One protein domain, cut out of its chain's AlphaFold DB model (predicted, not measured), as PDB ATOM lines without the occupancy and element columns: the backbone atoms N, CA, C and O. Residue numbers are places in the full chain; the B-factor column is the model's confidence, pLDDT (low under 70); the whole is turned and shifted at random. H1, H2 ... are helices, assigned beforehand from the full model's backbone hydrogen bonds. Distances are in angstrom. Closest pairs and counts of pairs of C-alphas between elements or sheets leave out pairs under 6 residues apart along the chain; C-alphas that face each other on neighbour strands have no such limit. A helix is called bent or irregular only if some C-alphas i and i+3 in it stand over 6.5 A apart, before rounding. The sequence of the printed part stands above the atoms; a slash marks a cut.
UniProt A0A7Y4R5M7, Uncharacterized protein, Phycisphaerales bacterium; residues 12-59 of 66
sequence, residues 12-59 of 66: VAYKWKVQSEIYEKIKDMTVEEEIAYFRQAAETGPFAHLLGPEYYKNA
ATOM      1  N   VAL A  12     -19.046 -38.880  12.661       93.31
ATOM      2  CA  VAL A  12     -19.322 -37.838  11.668       93.31
ATOM      3  C   VAL A  12     -20.341 -36.866  12.243       93.31
ATOM      4  O   VAL A  12     -20.056 -35.671  12.303       93.31
ATOM      5  N   ALA A  13     -21.469 -37.365  12.751       94.19
ATOM      6  CA  ALA A  13     -22.476 -36.529  13.406       94.19
ATOM      7  C   ALA A  13     -21.893 -35.761  14.603       94.19
ATOM      8  O   ALA A  13     -22.141 -34.563  14.755       94.19
ATOM      9  N   TYR A  14     -21.054 -36.420  15.411       94.19
ATOM     10  CA  TYR A  14     -20.358 -35.768  16.519       94.19
ATOM     11  C   TYR A  14     -19.464 -34.617  16.038       94.19
ATOM     12  O   TYR A  14     -19.555 -33.505  16.561       94.19
ATOM     13  N   LYS A  15     -18.636 -34.853  15.010       94.38
ATOM     14  CA  LYS A  15     -17.764 -33.820  14.435       94.38
ATOM     15  C   LYS A  15     -18.566 -32.645  13.887       94.38
ATOM     16  O   LYS A  15     -18.206 -31.510  14.173       94.38
ATOM     17  N   TRP A  16     -19.655 -32.896  13.159       97.12
ATOM     18  CA  TRP A  16     -20.517 -31.836  12.628       97.12
ATOM     19  C   TRP A  16     -21.094 -30.958  13.729       97.12
ATOM     20  O   TRP A  16     -20.991 -29.734  13.653       97.12
ATOM     21  N   LYS A  17     -21.646 -31.579  14.774       97.12
ATOM     22  CA  LYS A  17     -22.204 -30.856  15.914       97.12
ATOM     23  C   LYS A  17     -21.147 -29.978  16.583       97.12
ATOM     24  O   LYS A  17     -21.335 -28.769  16.681       97.12
ATOM     25  N   VAL A  18     -20.011 -30.559  16.969       95.50
ATOM     26  CA  VAL A  18     -18.928 -29.817  17.634       95.50
ATOM     27  C   VAL A  18     -18.398 -28.690  16.745       95.50
ATOM     28  O   VAL A  18     -18.213 -27.573  17.219       95.50
ATOM     29  N   GLN A  19     -18.202 -28.948  15.450       95.31
ATOM     30  CA  GLN A  19     -17.736 -27.932  14.508       95.31
ATOM     31  C   GLN A  19     -18.742 -26.779  14.379       95.31
ATOM     32  O   GLN A  19     -18.316 -25.627  14.359       95.31
ATOM     33  N   SER A  20     -20.051 -27.063  14.334       97.69
ATOM     34  CA  SER A  20     -21.087 -26.020  14.290       97.69
ATOM     35  C   SER A  20     -21.115 -25.173  15.561       97.69
ATOM     36  O   SER A  20     -21.194 -23.953  15.482       97.69
ATOM     37  N   GLU A  21     -20.958 -25.793  16.732       97.06
ATOM     38  CA  GLU A  21     -20.922 -25.080  18.010       97.06
ATOM     39  C   GLU A  21     -19.678 -24.193  18.131       97.06
ATOM     40  O   GLU A  21     -19.755 -23.093  18.674       97.06
ATOM     41  N   ILE A  22     -18.529 -24.658  17.632       95.25
ATOM     42  CA  ILE A  22     -17.307 -23.850  17.571       95.25
ATOM     43  C   ILE A  22     -17.491 -22.702  16.578       95.25
ATOM     44  O   ILE A  22     -17.173 -21.570  16.921       95.25
ATOM     45  N   TYR A  23     -18.029 -22.970  15.384       94.88
ATOM     46  CA  TYR A  23     -18.255 -21.949  14.363       94.88
ATOM     47  C   TYR A  23     -19.162 -20.827  14.872       94.88
ATOM     48  O   TYR A  23     -18.769 -19.671  14.811       94.88
ATOM     49  N   GLU A  24     -20.319 -21.149  15.454       97.38
ATOM     50  CA  GLU A  24     -21.238 -20.136  15.991       97.38
ATOM     51  C   GLU A  24     -20.596 -19.258  17.076       97.38
ATOM     52  O   GLU A  24     -20.960 -18.093  17.208       97.38
ATOM     53  N   LYS A  25     -19.621 -19.789  17.826       94.62
ATOM     54  CA  LYS A  25     -18.873 -19.027  18.836       94.62
ATOM     55  C   LYS A  25     -17.827 -18.093  18.236       94.62
ATOM     56  O   LYS A  25     -17.581 -17.048  18.826       94.62
ATOM     57  N   ILE A  26     -17.191 -18.480  17.130       96.12
ATOM     58  CA  ILE A  26     -16.025 -17.765  16.584       96.12
ATOM     59  C   ILE A  26     -16.315 -16.999  15.288       96.12
ATOM     60  O   ILE A  26     -15.463 -16.243  14.846       96.12
ATOM     61  N   LYS A  27     -17.487 -17.176  14.662       94.94
ATOM     62  CA  LYS A  27     -17.796 -16.654  13.314       94.94
ATOM     63  C   LYS A  27     -17.660 -15.134  13.156       94.94
ATOM     64  O   LYS A  27     -17.441 -14.678  12.039       94.94
ATOM     65  N   ASP A  28     -17.782 -14.385  14.250       97.38
ATOM     66  CA  ASP A  28     -17.687 -12.921  14.273       97.38
ATOM     67  C   ASP A  28     -16.370 -12.424  14.907       97.38
ATOM     68  O   ASP A  28     -16.188 -11.222  15.091       97.38
ATOM     69  N   MET A  29     -15.452 -13.334  15.258       95.94
ATOM     70  CA  MET A  29     -14.146 -12.997  15.827       95.94
ATOM     71  C   MET A  29     -13.168 -12.541  14.742       95.94
ATOM     72  O   MET A  29     -13.144 -13.050  13.620       95.94
ATOM     73  N   THR A  30     -12.293 -11.613  15.110       95.19
ATOM     74  CA  THR A  30     -11.070 -11.334  14.353       95.19
ATOM     75  C   THR A  30     -10.129 -12.537  14.388       95.19
ATOM     76  O   THR A  30     -10.231 -13.421  15.240       95.19
ATOM     77  N   VAL A  31      -9.156 -12.568  13.478       89.94
ATOM     78  CA  VAL A  31      -8.163 -13.652  13.415       89.94
ATOM     79  C   VAL A  31      -7.388 -13.766  14.732       89.94
ATOM     80  O   VAL A  31      -7.108 -14.866  15.207       89.94
ATOM     81  N   GLU A  32      -7.051 -12.634  15.339       90.69
ATOM     82  CA  GLU A  32      -6.349 -12.556  16.614       90.69
ATOM     83  C   GLU A  32      -7.188 -13.146  17.754       90.69
ATOM     84  O   GLU A  32      -6.665 -13.898  18.582       90.69
ATOM     85  N   GLU A  33      -8.488 -12.853  17.769       93.12
ATOM     86  CA  GLU A  33      -9.439 -13.388  18.745       93.12
ATOM     87  C   GLU A  33      -9.670 -14.891  18.554       93.12
ATOM     88  O   GLU A  33      -9.647 -15.633  19.537       93.12
ATOM     89  N   GLU A  34      -9.790 -15.373  17.313       93.75
ATOM     90  CA  GLU A  34      -9.857 -16.810  17.021       93.75
ATOM     91  C   GLU A  34      -8.611 -17.541  17.547       93.75
ATOM     92  O   GLU A  34      -8.710 -18.583  18.201       93.75
ATOM     93  N   ILE A  35      -7.416 -16.995  17.287       90.00
ATOM     94  CA  ILE A  35      -6.151 -17.573  17.760       90.00
ATOM     95  C   ILE A  35      -6.114 -17.600  19.289       90.00
ATOM     96  O   ILE A  35      -5.718 -18.614  19.870       90.00
ATOM     97  N   ALA A  36      -6.513 -16.508  19.945       90.75
ATOM     98  CA  ALA A  36      -6.566 -16.433  21.400       90.75
ATOM     99  C   ALA A  36      -7.547 -17.465  21.979       90.75
ATOM    100  O   ALA A  36      -7.183 -18.190  22.907       90.75
ATOM    101  N   TYR A  37      -8.734 -17.604  21.378       92.12
ATOM    102  CA  TYR A  37      -9.739 -18.595  21.760       92.12
ATOM    103  C   TYR A  37      -9.180 -20.023  21.704       92.12
ATOM    104  O   TYR A  37      -9.281 -20.772  22.680       92.12
ATOM    105  N   PHE A  38      -8.539 -20.410  20.596       89.94
ATOM    106  CA  PHE A  38      -7.990 -21.763  20.460       89.94
ATOM    107  C   PHE A  38      -6.787 -22.018  21.370       89.94
ATOM    108  O   PHE A  38      -6.650 -23.131  21.879       89.94
ATOM    109  N   ARG A  39      -5.939 -21.011  21.614       87.56
ATOM    110  CA  ARG A  39      -4.835 -21.123  22.580       87.56
ATOM    111  C   ARG A  39      -5.358 -21.360  23.989       87.56
ATOM    112  O   ARG A  39      -4.951 -22.327  24.624       87.56
ATOM    113  N   GLN A  40      -6.317 -20.550  24.427       90.31
ATOM    114  CA  GLN A  40      -6.942 -20.716  25.734       90.31
ATOM    115  C   GLN A  40      -7.587 -22.102  25.865       90.31
ATOM    116  O   GLN A  40      -7.347 -22.803  26.844       90.31
ATOM    117  N   ALA A  41      -8.352 -22.537  24.860       90.12
ATOM    118  CA  ALA A  41      -8.989 -23.852  24.867       90.12
ATOM    119  C   ALA A  41      -7.974 -25.010  24.940       90.12
ATOM    120  O   ALA A  41      -8.242 -26.026  25.584       90.12
ATOM    121  N   ALA A  42      -6.813 -24.862  24.297       87.44
ATOM    122  CA  ALA A  42      -5.727 -25.835  24.349       87.44
ATOM    123  C   ALA A  42      -5.063 -25.881  25.739       87.44
ATOM    124  O   ALA A  42      -4.829 -26.966  26.269       87.44
ATOM    125  N   GLU A  43      -4.823 -24.720  26.355       87.38
ATOM    126  CA  GLU A  43      -4.196 -24.581  27.677       87.38
ATOM    127  C   GLU A  43      -5.087 -25.048  28.833       87.38
ATOM    128  O   GLU A  43      -4.582 -25.571  29.825       87.38
ATOM    129  N   THR A  44      -6.407 -24.882  28.728       90.19
ATOM    130  CA  THR A  44      -7.347 -25.238  29.807       90.19
ATOM    131  C   THR A  44      -8.083 -26.555  29.564       90.19
ATOM    132  O   THR A  44      -8.925 -26.955  30.369       90.19
ATOM    133  N   GLY A  45      -7.831 -27.217  28.434       88.38
ATOM    134  CA  GLY A  45      -8.518 -28.445  28.052       88.38
ATOM    135  C   GLY A  45      -8.119 -29.659  28.907       88.38
ATOM    136  O   GLY A  45      -7.049 -29.683  29.513       88.38
ATOM    137  N   PRO A  46      -8.919 -30.742  28.895       91.00
ATOM    138  CA  PRO A  46      -8.601 -31.979  29.624       91.00
ATOM    139  C   PRO A  46      -7.277 -32.625  29.175       91.00
ATOM    140  O   PRO A  46      -6.653 -33.384  29.914       91.00
ATOM    141  N   PHE A  47      -6.825 -32.287  27.967       86.50
ATOM    142  CA  PHE A  47      -5.579 -32.754  27.371       86.50
ATOM    143  C   PHE A  47      -4.447 -31.723  27.436       86.50
ATOM    144  O   PHE A  47      -3.408 -31.943  26.823       86.50
ATOM    145  N   ALA A  48      -4.604 -30.622  28.179       87.56
ATOM    146  CA  ALA A  48      -3.584 -29.578  28.287       87.56
ATOM    147  C   ALA A  48      -2.228 -30.116  28.764       87.56
ATOM    148  O   ALA A  48      -1.186 -29.705  28.271       87.56
ATOM    149  N   HIS A  49      -2.238 -31.108  29.660       84.69
ATOM    150  CA  HIS A  49      -1.030 -31.779  30.148       84.69
ATOM    151  C   HIS A  49      -0.237 -32.520  29.053       84.69
ATOM    152  O   HIS A  49       0.922 -32.857  29.273       84.69
ATOM    153  N   LEU A  50      -0.846 -32.788  27.890       84.38
ATOM    154  CA  LEU A  50      -0.170 -33.367  26.725       84.38
ATOM    155  C   LEU A  50       0.582 -32.314  25.899       84.38
ATOM    156  O   LEU A  50       1.399 -32.675  25.053       84.38
ATOM    157  N   LEU A  51       0.311 -31.025  26.114       77.25
ATOM    158  CA  LEU A  51       1.016 -29.930  25.458       77.25
ATOM    159  C   LEU A  51       2.277 -29.619  26.269       77.25
ATOM    160  O   LEU A  51       2.244 -28.878  27.250       77.25
ATOM    161  N   GLY A  52       3.399 -30.220  25.874       69.31
ATOM    162  CA  GLY A  52       4.693 -29.936  26.483       69.31
ATOM    163  C   GLY A  52       5.232 -28.542  26.117       69.31
ATOM    164  O   GLY A  52       4.740 -27.891  25.185       69.31
ATOM    165  N   PRO A  53       6.283 -28.060  26.806       66.62
ATOM    166  CA  PRO A  53       6.927 -26.776  26.512       66.62
ATOM    167  C   PRO A  53       7.399 -26.641  25.055       66.62
ATOM    168  O   PRO A  53       7.538 -25.534  24.539       66.62
ATOM    169  N   GLU A  54       7.674 -27.759  24.384       70.69
ATOM    170  CA  GLU A  54       8.058 -27.823  22.976       70.69
ATOM    171  C   GLU A  54       6.931 -27.451  22.005       70.69
ATOM    172  O   GLU A  54       7.224 -26.938  20.924       70.69
ATOM    173  N   TYR A  55       5.662 -27.651  22.379       71.94
ATOM    174  CA  TYR A  55       4.519 -27.303  21.534       71.94
ATOM    175  C   TYR A  55       4.488 -25.795  21.257       71.94
ATOM    176  O   TYR A  55       4.430 -25.373  20.102       71.94
ATOM    177  N   TYR A  56       4.638 -24.976  22.301       67.12
ATOM    178  CA  TYR A  56       4.630 -23.514  22.183       67.12
ATOM    179  C   TYR A  56       5.919 -22.943  21.578       67.12
ATOM    180  O   TYR A  56       5.879 -21.888  20.953       67.12
ATOM    181  N   LYS A  57       7.055 -23.649  21.696       66.19
ATOM    182  CA  LYS A  57       8.324 -23.264  21.045       66.19
ATOM    183  C   LYS A  57       8.301 -23.475  19.529       66.19
ATOM    184  O   LYS A  57       8.951 -22.728  18.806       66.19
ATOM    185  N   ASN A  58       7.565 -24.486  19.063       65.25
ATOM    186  CA  ASN A  58       7.486 -24.874  17.652       65.25
ATOM    187  C   ASN A  58       6.165 -24.478  16.979       65.25
ATOM    188  O   ASN A  58       5.960 -24.805  15.806       65.25
ATOM    189  N   ALA A  59       5.259 -23.810  17.700       64.12
ATOM    190  CA  ALA A  59       4.017 -23.307  17.140       64.12
ATOM    191  C   ALA A  59       4.357 -22.350  15.988       64.12
ATOM    192  O   ALA A  59       4.832 -21.236  16.208       64.12
TER     193      ALA A  59
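What this domain is: This is residues 12 to 59 of the 66 residues of an uncharacterized protein of Phycisphaerales bacterium (UniProt A0A7Y4R5M7). Picture an open zigzag of three helices with few contacts: H1 and H2 make a wide V with a tight link at its point, and beyond the far end of H2 the chain turns back through residues 45 to 52 into the short H3, on the other side of H2 from H1. The first arm of the V sticks out, for residues 12 to 21 of H1 stand free. The printed part has 48 residues with three named helices, H1, H2 and H3 in that order, and no named strand; its class is all helix. The whole is loose, with a radius of gyration of the C-alphas of 12.7 A, and it spans 31 by 26 by 16 A along its three main axes.

How they stand to each other: Start at the first printed residue, where H1, residues 12 to 26, begins, and go on through the tight link to H2, residues 31 to 44. These two are close but not clearly touching, with 1 pair of C-alphas within 8 A. Look for that pair at Ile 26, the last residue of H1, and Glu 34 of H2: their C-alphas, the closest of the two helices, are 6.3 A apart. Their centres are 16.1 A apart, and they run opposite ways at a steep tilt of 58 degrees. Further along, H3, residues 53 to 58, touches no helix; it is apart from H1 and also from H2, which it follows in the chain. Along the backbones of H1, H2 and H3, every O i to N i+4 pair is within hydrogen-bond range.

Where its parts are: Find C-alpha 12 at (-19.322, -37.838, 11.668); from there H1 runs 20.9 A to C-alpha 26 at (-16.025, -17.765, 16.584). Pass four residues and H2 begins at C-alpha 31, at (-8.163, -13.652, 13.415), and runs 20.1 A to C-alpha 44. After eight more residues H3 begins at Pro 53 and ends at C-alpha 58, at (7.486, -24.874, 17.652), 9.1 A from its first C-alpha. None of the three helices is bent or irregular.

The domain as a whole: The two C-alphas farthest apart are those of Ala 13 and Lys 57, at 34.4 A, while the first and last printed C-alphas, those of Val 12 and Ala 59, are 28.0 A apart. Without residues 12 to 21, the body of 38 residues spans 31 by 21 by 10 A. The printed part has no cut. The link from H2 to H3 is short but not tight, and no link is long. Read the B-factor column for the model's confidence: the mean pLDDT of the printed part is 88.0, and residues 52 to 53 and 56 to 59 are under 70.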